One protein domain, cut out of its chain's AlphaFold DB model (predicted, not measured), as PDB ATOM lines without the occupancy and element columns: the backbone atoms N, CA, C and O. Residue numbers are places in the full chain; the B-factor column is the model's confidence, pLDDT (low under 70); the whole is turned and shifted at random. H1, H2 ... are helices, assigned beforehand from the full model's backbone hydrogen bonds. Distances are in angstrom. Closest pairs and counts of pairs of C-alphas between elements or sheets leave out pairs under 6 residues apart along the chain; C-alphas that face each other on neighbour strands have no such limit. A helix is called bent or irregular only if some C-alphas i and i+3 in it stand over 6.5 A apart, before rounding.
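This is residues 539 to 623 of the 693 residues of the protein "Serine/threonine-protein kinase ATR" of Crassostrea gigas (UniProt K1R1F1). Look first for a helical hairpin, H3 and H4 side by side, which makes the core; the long bent helix H5 passes across one side of it, its arm H5a by H4 and its arm H5b by H3. From the opposite side of the hairpin H2 and then H1 lead away in a short column, and residues 618 to 623, at the far end of H5b and just beyond it, stick out. The printed part has 85 residues with five named helices, H1 to H5 in order along the chain, and no named strand, and its class is all helix. It is compact, with a radius of gyration of the C-alphas of 13.6 A, and it spans 35 by 34 by 25 A.

Find C-alpha 539 at (160.638, 177.937, 214.810); here H1 begins, and it runs through residues 539 to 546. Read on to H2, residues 550 to 556, and then to H3, residues 558 to 566, which measures 12.8 A from first to last C-alpha. H4 takes residues 573 to 586 and is 20.5 A long; look for its start at C-alpha 573, (167.548, 159.462, 222.855). H5, residues 599 to 622, was assigned as one helix by its hydrogen bonds, but it is bent: C-alphas 608 and 611 are 7.3 A apart. Its arm H5a is residues 599 to 608, 15.2 A long, and is irregular, with C-alphas 605 and 608 7.0 A apart. Its arm H5b is residues 611 to 622, 16.3 A long, and ends at C-alpha 622, (155.243, 147.291, 204.746).

Start at H4, the hub, which touches three other helices. With residues 576 to 580 alone it touches H3, and the two form a hairpin at a shallow tilt of 12 degrees, opposite ways; their closest C-alphas, those of Leu 565 and Val 576, are 5.9 A apart. H4 and H5a only just touch, with 3 pairs of C-alphas within 8 A, the closest being Ser 584 and Tyr 605 at 7.5 A, at a steep tilt of 58 degrees. H5b, with residues 613 to 616 alone, only just touches H3, also with 3 pairs; look at the closest C-alphas, Gln 563 and Val 613, 5.7 A apart. The arms H5a and H5b are about perpendicular, at 77 degrees. H4, with residues 583 to 586 alone, only just touches H2, again with 3 pairs; the closest C-alphas are Ala 551 and Tyr 586 at 6.3 A, and the lines are about perpendicular at 84 degrees. H1 and H2 are close but not clearly touching, with C-alphas 543 and 550 closest at 6.5 A. Among the pairs that stay apart are H1 and H4, and H2 and H5b. Every O i to N i+4 pair is within hydrogen-bond range in H1, H2, H3 and H5b; H4 has 8 of 10 and H5a 5 of 6.

The two C-alphas farthest apart are those of Glu 545 and Glu 600, 37.3 A. The printed part has no cut. The links H1 to H2 and H2 to H3 are tight, H3 to H4 is short, and H4 to H5 is long, with the 12 residues 587 to 598 between them. Residues 618 to 623 stand free, of which 618 to 622 belong to H5. In the B-factor column you find a mean pLDDT of the printed part of 81.9, with residues 545 to 546 and 620 to 623 under 70.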
ATOM      1  N   ILE A 539     161.973 177.833 214.209       78.06
ATOM      2  CA  ILE A 539     160.638 177.937 214.810       78.06
ATOM      3  C   ILE A 539     160.066 179.344 214.603       78.06
ATOM      4  O   ILE A 539     158.961 179.458 214.086       78.06
ATOM      5  N   ILE A 540     160.824 180.407 214.905       77.62
ATOM      6  CA  ILE A 540     160.377 181.793 214.661       77.62
ATOM      7  C   ILE A 540     160.050 182.011 213.176       77.62
ATOM      8  O   ILE A 540     159.037 182.626 212.853       77.62
ATOM      9  N   PHE A 541     160.875 181.483 212.266       76.12
ATOM     10  CA  PHE A 541     160.600 181.532 210.830       76.12
ATOM     11  C   PHE A 541     159.303 180.797 210.466       76.12
ATOM     12  O   PHE A 541     158.478 181.369 209.766       76.12
ATOM     13  N   LEU A 542     159.096 179.576 210.971       73.00
ATOM     14  CA  LEU A 542     157.880 178.796 210.728       73.00
ATOM     15  C   LEU A 542     156.629 179.524 211.236       73.00
ATOM     16  O   LEU A 542     155.676 179.652 210.480       73.00
ATOM     17  N   GLN A 543     156.654 180.065 212.458       78.81
ATOM     18  CA  GLN A 543     155.522 180.809 213.027       78.81
ATOM     19  C   GLN A 543     155.176 182.059 212.201       78.81
ATOM     20  O   GLN A 543     154.006 182.288 211.911       78.81
ATOM     21  N   ASN A 544     156.186 182.822 211.764       77.06
ATOM     22  CA  ASN A 544     156.005 184.002 210.906       77.06
ATOM     23  C   ASN A 544     155.546 183.664 209.471       77.06
ATOM     24  O   ASN A 544     155.094 184.548 208.751       77.06
ATOM     25  N   GLU A 545     155.736 182.422 209.020       66.81
ATOM     26  CA  GLU A 545     155.371 181.951 207.674       66.81
ATOM     27  C   GLU A 545     154.010 181.248 207.625       66.81
ATOM     28  O   GLU A 545     153.438 181.088 206.546       66.81
ATOM     29  N   THR A 546     153.492 180.811 208.775       68.19
ATOM     30  CA  THR A 546     152.190 180.139 208.889       68.19
ATOM     31  C   THR A 546     151.138 180.953 209.641       68.19
ATOM     32  O   THR A 546     149.995 180.514 209.677       68.19
ATOM     33  N   ASP A 547     151.511 182.072 210.274       79.06
ATOM     34  CA  ASP A 547     150.674 182.857 211.203       79.06
ATOM     35  C   ASP A 547     150.041 182.006 212.333       79.06
ATOM     36  O   ASP A 547     148.939 182.281 212.805       79.06
ATOM     37  N   LEU A 548     150.750 180.959 212.779       79.62
ATOM     38  CA  LEU A 548     150.297 180.000 213.798       79.62
ATOM     39  C   LEU A 548     151.329 179.856 214.917       79.62
ATOM     40  O   LEU A 548     152.541 179.934 214.687       79.62
ATOM     41  N   GLU A 549     150.869 179.573 216.135       85.75
ATOM     42  CA  GLU A 549     151.782 179.239 217.225       85.75
ATOM     43  C   GLU A 549     152.393 177.840 217.050       85.75
ATOM     44  O   GLU A 549     151.762 176.917 216.533       85.75
ATOM     45  N   LEU A 550     153.612 177.631 217.570       82.56
ATOM     46  CA  LEU A 550     154.250 176.306 217.582       82.56
ATOM     47  C   LEU A 550     153.331 175.230 218.192       82.56
ATOM     48  O   LEU A 550     153.261 174.107 217.697       82.56
ATOM     49  N   ALA A 551     152.590 175.584 219.242       81.88
ATOM     50  CA  ALA A 551     151.641 174.693 219.897       81.88
ATOM     51  C   ALA A 551     150.481 174.263 218.976       81.88
ATOM     52  O   ALA A 551     149.942 173.170 219.128       81.88
ATOM     53  N   GLU A 552     150.073 175.106 218.030       82.62
ATOM     54  CA  GLU A 552     149.010 174.817 217.062       82.62
ATOM     55  C   GLU A 552     149.558 173.974 215.908       82.62
ATOM     56  O   GLU A 552     149.014 172.907 215.616       82.62
ATOM     57  N   LEU A 553     150.709 174.375 215.355       79.44
ATOM     58  CA  LEU A 553     151.450 173.638 214.325       79.44
ATOM     59  C   LEU A 553     151.704 172.174 214.715       79.44
ATOM     60  O   LEU A 553     151.520 171.265 213.905       79.44
ATOM     61  N   LEU A 554     152.092 171.934 215.971       80.19
ATOM     62  CA  LEU A 554     152.336 170.585 216.484       80.19
ATOM     63  C   LEU A 554     151.040 169.809 216.751       80.19
ATOM     64  O   LEU A 554     151.018 168.595 216.553       80.19
ATOM     65  N   ARG A 555     149.946 170.475 217.146       81.50
ATOM     66  CA  ARG A 555     148.640 169.818 217.342       81.50
ATOM     67  C   ARG A 555     148.029 169.318 216.034       81.50
ATOM     68  O   ARG A 555     147.439 168.241 216.040       81.50
ATOM     69  N   MET A 556     148.226 170.024 214.916       77.19
ATOM     70  CA  MET A 556     147.688 169.622 213.602       77.19
ATOM     71  C   MET A 556     148.105 168.210 213.161       77.19
ATOM     72  O   MET A 556     147.343 167.534 212.479       77.19
ATOM     73  N   ASN A 557     149.297 167.752 213.556       76.00
ATOM     74  CA  ASN A 557     149.822 166.421 213.228       76.00
ATOM     75  C   ASN A 557     150.288 165.657 214.482       76.00
ATOM     76  O   ASN A 557     151.220 164.857 214.405       76.00
ATOM     77  N   PHE A 558     149.666 165.904 215.642       83.06
ATOM     78  CA  PHE A 558     150.210 165.544 216.960       83.06
ATOM     79  C   PHE A 558     150.698 164.092 217.073       83.06
ATOM     80  O   PHE A 558     151.831 163.850 217.489       83.06
ATOM     81  N   GLN A 559     149.884 163.123 216.642       83.31
ATOM     82  CA  GLN A 559     150.246 161.703 216.656       83.31
ATOM     83  C   GLN A 559     151.453 161.391 215.755       83.31
ATOM     84  O   GLN A 559     152.355 160.662 216.169       83.31
ATOM     85  N   VAL A 560     151.504 161.966 214.552       81.06
ATOM     86  CA  VAL A 560     152.582 161.695 213.590       81.06
ATOM     87  C   VAL A 560     153.887 162.362 214.017       81.06
ATOM     88  O   VAL A 560     154.948 161.779 213.846       81.06
ATOM     89  N   VAL A 561     153.833 163.525 214.675       83.75
ATOM     90  CA  VAL A 561     155.022 164.141 215.294       83.75
ATOM     91  C   VAL A 561     155.652 163.208 216.343       83.75
ATOM     92  O   VAL A 561     156.873 163.079 216.389       83.75
ATOM     93  N   HIS A 562     154.841 162.520 217.158       87.19
ATOM     94  CA  HIS A 562     155.349 161.530 218.120       87.19
ATOM     95  C   HIS A 562     155.992 160.336 217.410       87.19
ATOM     96  O   HIS A 562     157.085 159.918 217.781       87.19
ATOM     97  N   GLN A 563     155.324 159.807 216.384       83.19
ATOM     98  CA  GLN A 563     155.807 158.677 215.589       83.19
ATOM     99  C   GLN A 563     157.149 158.993 214.904       83.19
ATOM    100  O   GLN A 563     158.094 158.219 215.037       83.19
ATOM    101  N   GLU A 564     157.269 160.155 214.256       81.38
ATOM    102  CA  GLU A 564     158.494 160.618 213.586       81.38
ATOM    103  C   GLU A 564     159.655 160.846 214.567       81.38
ATOM    104  O   GLU A 564     160.784 160.464 214.273       81.38
ATOM    105  N   LEU A 565     159.405 161.404 215.758       82.19
ATOM    106  CA  LEU A 565     160.436 161.520 216.799       82.19
ATOM    107  C   LEU A 565     160.913 160.147 217.295       82.19
ATOM    108  O   LEU A 565     162.109 159.950 217.514       82.19
ATOM    109  N   LEU A 566     159.998 159.188 217.454       84.25
ATOM    110  CA  LEU A 566     160.327 157.846 217.936       84.25
ATOM    111  C   LEU A 566     161.156 157.028 216.929       84.25
ATOM    112  O   LEU A 566     161.883 156.135 217.362       84.25
ATOM    113  N   LEU A 567     161.163 157.383 215.633       79.44
ATOM    114  CA  LEU A 567     162.117 156.832 214.655       79.44
ATOM    115  C   LEU A 567     163.582 157.073 215.066       79.44
ATOM    116  O   LEU A 567     164.451 156.247 214.786       79.44
ATOM    117  N   TYR A 568     163.861 158.182 215.755       75.56
ATOM    118  CA  TYR A 568     165.210 158.578 216.169       75.56
ATOM    119  C   TYR A 568     165.566 158.157 217.604       75.56
ATOM    120  O   TYR A 568     166.671 158.449 218.063       75.56
ATOM    121  N   LEU A 569     164.681 157.446 218.317       81.62
ATOM    122  CA  LEU A 569     164.853 157.103 219.738       81.62
ATOM    123  C   LEU A 569     166.172 156.364 220.034       81.62
ATOM    124  O   LEU A 569     166.790 156.600 221.070       81.62
ATOM    125  N   SER A 570     166.621 155.503 219.116       72.88
ATOM    126  CA  SER A 570     167.855 154.713 219.242       72.88
ATOM    127  C   SER A 570     169.147 155.506 219.013       72.88
ATOM    128  O   SER A 570     170.212 155.064 219.435       72.88
ATOM    129  N   THR A 571     169.076 156.662 218.344       71.25
ATOM    130  CA  THR A 571     170.251 157.457 217.933       71.25
ATOM    131  C   THR A 571     170.342 158.804 218.647       71.25
ATOM    132  O   THR A 571     171.439 159.271 218.932       71.25
ATOM    133  N   HIS A 572     169.198 159.406 218.982       77.75
ATOM    134  CA  HIS A 572     169.075 160.749 219.552       77.75
ATOM    135  C   HIS A 572     168.195 160.729 220.815       77.75
ATOM    136  O   HIS A 572     167.321 161.577 221.000       77.75
ATOM    137  N   TYR A 573     168.400 159.732 221.686       85.25
ATOM    138  CA  TYR A 573     167.548 159.462 222.855       85.25
ATOM    139  C   TYR A 573     167.256 160.707 223.706       85.25
ATOM    140  O   TYR A 573     166.103 160.966 224.046       85.25
ATOM    141  N   SER A 574     168.272 161.510 224.040       87.00
ATOM    142  CA  SER A 574     168.096 162.684 224.904       87.00
ATOM    143  C   SER A 574     167.354 163.828 224.207       87.00
ATOM    144  O   SER A 574     166.567 164.525 224.850       87.00
ATOM    145  N   GLN A 575     167.546 164.012 222.900       87.69
ATOM    146  CA  GLN A 575     166.787 164.966 222.091       87.69
ATOM    147  C   GLN A 575     165.322 164.534 221.974       87.69
ATOM    148  O   GLN A 575     164.427 165.325 222.265       87.69
ATOM    149  N   VAL A 576     165.078 163.266 221.627       87.50
ATOM    150  CA  VAL A 576     163.738 162.678 221.491       87.50
ATOM    151  C   VAL A 576     162.979 162.734 222.816       87.50
ATOM    152  O   VAL A 576     161.843 163.204 222.841       87.50
ATOM    153  N   PHE A 577     163.613 162.367 223.934       91.56
ATOM    154  CA  PHE A 577     163.014 162.461 225.269       91.56
ATOM    155  C   PHE A 577     162.596 163.900 225.607       91.56
ATOM    156  O   PHE A 577     161.476 164.134 226.060       91.56
ATOM    157  N   ASN A 578     163.465 164.883 225.351       88.94
ATOM    158  CA  ASN A 578     163.149 166.293 225.593       88.94
ATOM    159  C   ASN A 578     162.064 166.829 224.640       88.94
ATOM    160  O   ASN A 578     161.219 167.612 225.070       88.94
ATOM    161  N   GLY A 579     162.037 166.379 223.381       88.31
ATOM    162  CA  GLY A 579     160.983 166.705 222.418       88.31
ATOM    163  C   GLY A 579     159.614 166.164 222.842       88.31
ATOM    164  O   GLY A 579     158.642 166.914 222.882       88.31
ATOM    165  N   LEU A 580     159.545 164.894 223.249       90.12
ATOM    166  CA  LEU A 580     158.323 164.256 223.757       90.12
ATOM    167  C   LEU A 580     157.839 164.892 225.070       90.12
ATOM    168  O   LEU A 580     156.647 165.147 225.229       90.12
ATOM    169  N   ARG A 581     158.764 165.234 225.975       90.00
ATOM    170  CA  ARG A 581     158.480 166.009 227.196       90.00
ATOM    171  C   ARG A 581     157.913 167.391 226.879       90.00
ATOM    172  O   ARG A 581     157.047 167.869 227.598       90.00
ATOM    173  N   HIS A 582     158.385 168.044 225.819       86.62
ATOM    174  CA  HIS A 582     157.825 169.325 225.398       86.62
ATOM    175  C   HIS A 582     156.424 169.149 224.788       86.62
ATOM    176  O   HIS A 582     155.508 169.892 225.135       86.62
ATOM    177  N   LEU A 583     156.219 168.115 223.966       88.38
ATOM    178  CA  LEU A 583     154.918 167.787 223.374       88.38
ATOM    179  C   LEU A 583     153.847 167.451 224.421       88.38
ATOM    180  O   LEU A 583     152.716 167.918 224.285       88.38
ATOM    181  N   SER A 584     154.196 166.732 225.496       88.56
ATOM    182  CA  SER A 584     153.248 166.403 226.572       88.56
ATOM    183  C   SER A 584     152.683 167.650 227.263       88.56
ATOM    184  O   SER A 584     151.559 167.613 227.772       88.56
ATOM    185  N   THR A 585     153.388 168.793 227.219       87.25
ATOM    186  CA  THR A 585     152.858 170.066 227.734       87.25
ATOM    187  C   THR A 585     151.622 170.535 226.957       87.25
ATOM    188  O   THR A 585     150.637 170.942 227.578       87.25
ATOM    189  N   TYR A 586     151.611 170.356 225.631       83.50
ATOM    190  CA  TYR A 586     150.533 170.758 224.716       83.50
ATOM    191  C   TYR A 586     149.374 169.754 224.612       83.50
ATOM    192  O   TYR A 586     148.337 170.073 224.021       83.50
ATOM    193  N   ASP A 587     149.536 168.561 225.188       85.44
ATOM    194  CA  ASP A 587     148.554 167.478 225.149       85.44
ATOM    195  C   ASP A 587     147.404 167.693 226.149       85.44
ATOM    196  O   ASP A 587     147.591 167.595 227.363       85.44
ATOM    197  N   HIS A 588     146.198 167.975 225.661       79.50
ATOM    198  CA  HIS A 588     145.020 168.163 226.519       79.50
ATOM    199  C   HIS A 588     144.411 166.846 227.022       79.50
ATOM    200  O   HIS A 588     143.691 166.854 228.017       79.50
ATOM    201  N   ASN A 589     144.730 165.722 226.376       80.81
ATOM    202  CA  ASN A 589     144.199 164.398 226.702       80.81
ATOM    203  C   ASN A 589     145.110 163.633 227.679       80.81
ATOM    204  O   ASN A 589     144.781 162.527 228.101       80.81
ATOM    205  N   TYR A 590     146.268 164.199 228.038       85.31
ATOM    206  CA  TYR A 590     147.181 163.642 229.030       85.31
ATOM    207  C   TYR A 590     147.005 164.302 230.402       85.31
ATOM    208  O   TYR A 590     147.369 165.461 230.608       85.31
ATOM    209  N   SER A 591     146.490 163.522 231.356       79.62
ATOM    210  CA  SER A 591     146.255 163.938 232.747       79.62
ATOM    211  C   SER A 591     147.462 163.748 233.682       79.62
ATOM    212  O   SER A 591     147.352 164.031 234.872       79.62
ATOM    213  N   GLY A 592     148.590 163.237 233.179       82.75
ATOM    214  CA  GLY A 592     149.799 162.989 233.970       82.75
ATOM    215  C   GLY A 592     150.696 164.226 234.152       82.75
ATOM    216  O   GLY A 592     150.354 165.331 233.718       82.75
ATOM    217  N   PRO A 593     151.862 164.072 234.809       83.38
ATOM    218  CA  PRO A 593     152.766 165.181 235.093       83.38
ATOM    219  C   PRO A 593     153.312 165.822 233.810       83.38
ATOM    220  O   PRO A 593     154.016 165.197 233.023       83.38
ATOM    221  N   LYS A 594     153.047 167.120 233.638       78.62
ATOM    222  CA  LYS A 594     153.514 167.928 232.495       78.62
ATOM    223  C   LYS A 594     155.041 168.102 232.449       78.62
ATOM    224  O   LYS A 594     155.601 168.327 231.383       78.62
ATOM    225  N   ASP A 595     155.719 167.988 233.591       83.06
ATOM    226  CA  ASP A 595     157.177 168.098 233.719       83.06
ATOM    227  C   ASP A 595     157.828 166.707 233.864       83.06
ATOM    228  O   ASP A 595     158.368 166.362 234.916       83.06
ATOM    229  N   ILE A 596     157.729 165.892 232.803       89.81
ATOM    230  CA  ILE A 596     158.213 164.499 232.750       89.81
ATOM    231  C   ILE A 596     159.732 164.444 232.981       89.81
ATOM    232  O   ILE A 596     160.513 164.860 232.124       89.81
ATOM    233  N   LYS A 597     160.163 163.912 234.131       87.69
ATOM    234  CA  LYS A 597     161.583 163.819 234.527       87.69
ATOM    235  C   LYS A 597     162.161 162.414 234.435       87.69
ATOM    236  O   LYS A 597     163.348 162.298 234.141       87.69
ATOM    237  N   THR A 598     161.361 161.383 234.698       90.12
ATOM    238  CA  THR A 598     161.826 159.987 234.718       90.12
ATOM    239  C   THR A 598     161.397 159.229 233.464       90.12
ATOM    240  O   THR A 598     160.460 159.616 232.764       90.12
ATOM    241  N   SER A 599     162.098 158.131 233.172       87.19
ATOM    242  CA  SER A 599     161.719 157.185 232.120       87.19
ATOM    243  C   SER A 599     160.353 156.544 232.379       87.19
ATOM    244  O   SER A 599     159.627 156.306 231.423       87.19
ATOM    245  N   GLU A 600     159.975 156.334 233.643       89.06
ATOM    246  CA  GLU A 600     158.661 155.792 234.027       89.06
ATOM    247  C   GLU A 600     157.535 156.755 233.629       89.06
ATOM    248  O   GLU A 600     156.630 156.379 232.898       89.06
ATOM    249  N   GLN A 601     157.656 158.040 233.982       89.69
ATOM    250  CA  GLN A 601     156.678 159.069 233.598       89.69
ATOM    251  C   GLN A 601     156.566 159.236 232.071       89.69
ATOM    252  O   GLN A 601     155.501 159.576 231.552       89.69
ATOM    253  N   MET A 602     157.662 159.002 231.337       91.94
ATOM    254  CA  MET A 602     157.647 158.974 229.873       91.94
ATOM    255  C   MET A 602     156.968 157.706 229.337       91.94
ATOM    256  O   MET A 602     156.250 157.783 228.342       91.94
ATOM    257  N   ALA A 603     157.149 156.557 229.993       88.25
ATOM    258  CA  ALA A 603     156.443 155.326 229.659       88.25
ATOM    259  C   ALA A 603     154.930 155.488 229.873       88.25
ATOM    260  O   ALA A 603     154.180 155.215 228.941       88.25
ATOM    261  N   ASP A 604     154.488 156.053 231.001       88.56
ATOM    262  CA  ASP A 604     153.073 156.373 231.266       88.56
ATOM    263  C   ASP A 604     152.482 157.312 230.197       88.56
ATOM    264  O   ASP A 604     151.329 157.174 229.780       88.56
ATOM    265  N   TYR A 605     153.273 158.280 229.714       89.81
ATOM    266  CA  TYR A 605     152.866 159.168 228.624       89.81
ATOM    267  C   TYR A 605     152.766 158.441 227.272       89.81
ATOM    268  O   TYR A 605     151.845 158.697 226.492       89.81
ATOM    269  N   LEU A 606     153.685 157.524 226.970       89.00
ATOM    270  CA  LEU A 606     153.721 156.815 225.689       89.00
ATOM    271  C   LEU A 606     152.791 155.595 225.633       89.00
ATOM    272  O   LEU A 606     152.299 155.277 224.553       89.00
ATOM    273  N   GLN A 607     152.494 154.942 226.758       88.38
ATOM    274  CA  GLN A 607     151.699 153.713 226.841       88.38
ATOM    275  C   GLN A 607     150.350 153.782 226.093       88.38
ATOM    276  O   GLN A 607     150.133 152.940 225.220       88.38
ATOM    277  N   PRO A 608     149.463 154.781 226.306       87.25
ATOM    278  CA  PRO A 608     148.196 154.868 225.564       87.25
ATOM    279  C   PRO A 608     148.373 155.207 224.070       87.25
ATOM    280  O   PRO A 608     147.424 155.103 223.298       87.25
ATOM    281  N   ARG A 609     149.577 155.615 223.645       86.44
ATOM    282  CA  ARG A 609     149.932 155.944 222.251       86.44
ATOM    283  C   ARG A 609     150.684 154.795 221.559       86.44
ATOM    284  O   ARG A 609     150.799 154.799 220.334       86.44
ATOM    285  N   LEU A 610     151.155 153.796 222.314       85.12
ATOM    286  CA  LEU A 610     152.069 152.746 221.853       85.12
ATOM    287  C   LEU A 610     151.497 151.912 220.699       85.12
ATOM    288  O   LEU A 610     152.201 151.676 219.721       85.12
ATOM    289  N   LEU A 611     150.217 151.529 220.752       82.88
ATOM    290  CA  LEU A 611     149.578 150.773 219.666       82.88
ATOM    291  C   LEU A 611     149.585 151.556 218.341       82.88
ATOM    292  O   LEU A 611     149.889 151.000 217.289       82.88
ATOM    293  N   GLY A 612     149.318 152.865 218.398       81.88
ATOM    294  CA  GLY A 612     149.388 153.748 217.232       81.88
ATOM    295  C   GLY A 612     150.816 153.959 216.723       81.88
ATOM    296  O   GLY A 612     151.014 154.176 215.529       81.88
ATOM    297  N   VAL A 613     151.821 153.877 217.596       81.81
ATOM    298  CA  VAL A 613     153.241 153.898 217.212       81.81
ATOM    299  C   VAL A 613     153.635 152.594 216.510       81.81
ATOM    300  O   VAL A 613     154.231 152.648 215.438       81.81
ATOM    301  N   ILE A 614     153.244 151.437 217.049       81.38
ATOM    302  CA  ILE A 614     153.520 150.119 216.450       81.38
ATOM    303  C   ILE A 614     152.849 149.995 215.074       81.38
ATOM    304  O   ILE A 614     153.517 149.633 214.111       81.38
ATOM    305  N   ALA A 615     151.574 150.376 214.948       80.81
ATOM    306  CA  ALA A 615     150.862 150.364 213.666       80.81
ATOM    307  C   ALA A 615     151.519 151.275 212.609       80.81
ATOM    308  O   ALA A 615     151.527 150.955 211.422       80.81
ATOM    309  N   PHE A 616     152.112 152.398 213.029       77.69
ATOM    310  CA  PHE A 616     152.895 153.248 212.134       77.69
ATOM    311  C   PHE A 616     154.198 152.574 211.693       77.69
ATOM    312  O   PHE A 616     154.462 152.540 210.492       77.69
ATOM    313  N   PHE A 617     154.976 151.999 212.617       75.81
ATOM    314  CA  PHE A 617     156.187 151.243 212.274       75.81
ATOM    315  C   PHE A 617     155.885 150.107 211.290       75.81
ATOM    316  O   PHE A 617     156.561 150.002 210.267       75.81
ATOM    317  N   ASP A 618     154.838 149.324 211.547       78.88
ATOM    318  CA  ASP A 618     154.371 148.261 210.652       78.88
ATOM    319  C   ASP A 618     154.008 148.816 209.265       78.88
ATOM    320  O   ASP A 618     154.537 148.365 208.248       78.88
ATOM    321  N   SER A 619     153.226 149.905 209.207       75.06
ATOM    322  CA  SER A 619     152.878 150.551 207.936       75.06
ATOM    323  C   SER A 619     154.107 151.010 207.139       75.06
ATOM    324  O   SER A 619     154.141 150.836 205.922       75.06
ATOM    325  N   GLN A 620     155.146 151.537 207.798       66.56
ATOM    326  CA  GLN A 620     156.365 152.014 207.138       66.56
ATOM    327  C   GLN A 620     157.244 150.849 206.661       66.56
ATOM    328  O   GLN A 620     157.747 150.872 205.534       66.56
ATOM    329  N   LEU A 621     157.368 149.786 207.461       65.62
ATOM    330  CA  LEU A 621     158.067 148.558 207.074       65.62
ATOM    331  C   LEU A 621     157.369 147.852 205.899       65.62
ATOM    332  O   LEU A 621     158.043 147.340 205.002       65.62
ATOM    333  N   LEU A 622     156.036 147.898 205.823       65.06
ATOM    334  CA  LEU A 622     155.243 147.291 204.746       65.06
ATOM    335  C   LEU A 622     155.088 148.184 203.498       65.06
ATOM    336  O   LEU A 622     154.992 147.664 202.388       65.06
ATOM    337  N   ASN A 623     155.187 149.514 203.604       61.34
ATOM    338  CA  ASN A 623     154.959 150.476 202.508       61.34
ATOM    339  C   ASN A 623     155.871 150.260 201.280       61.34
ATOM    340  O   ASN A 623     157.024 150.686 201.273       61.34
TER     341      ASN A 623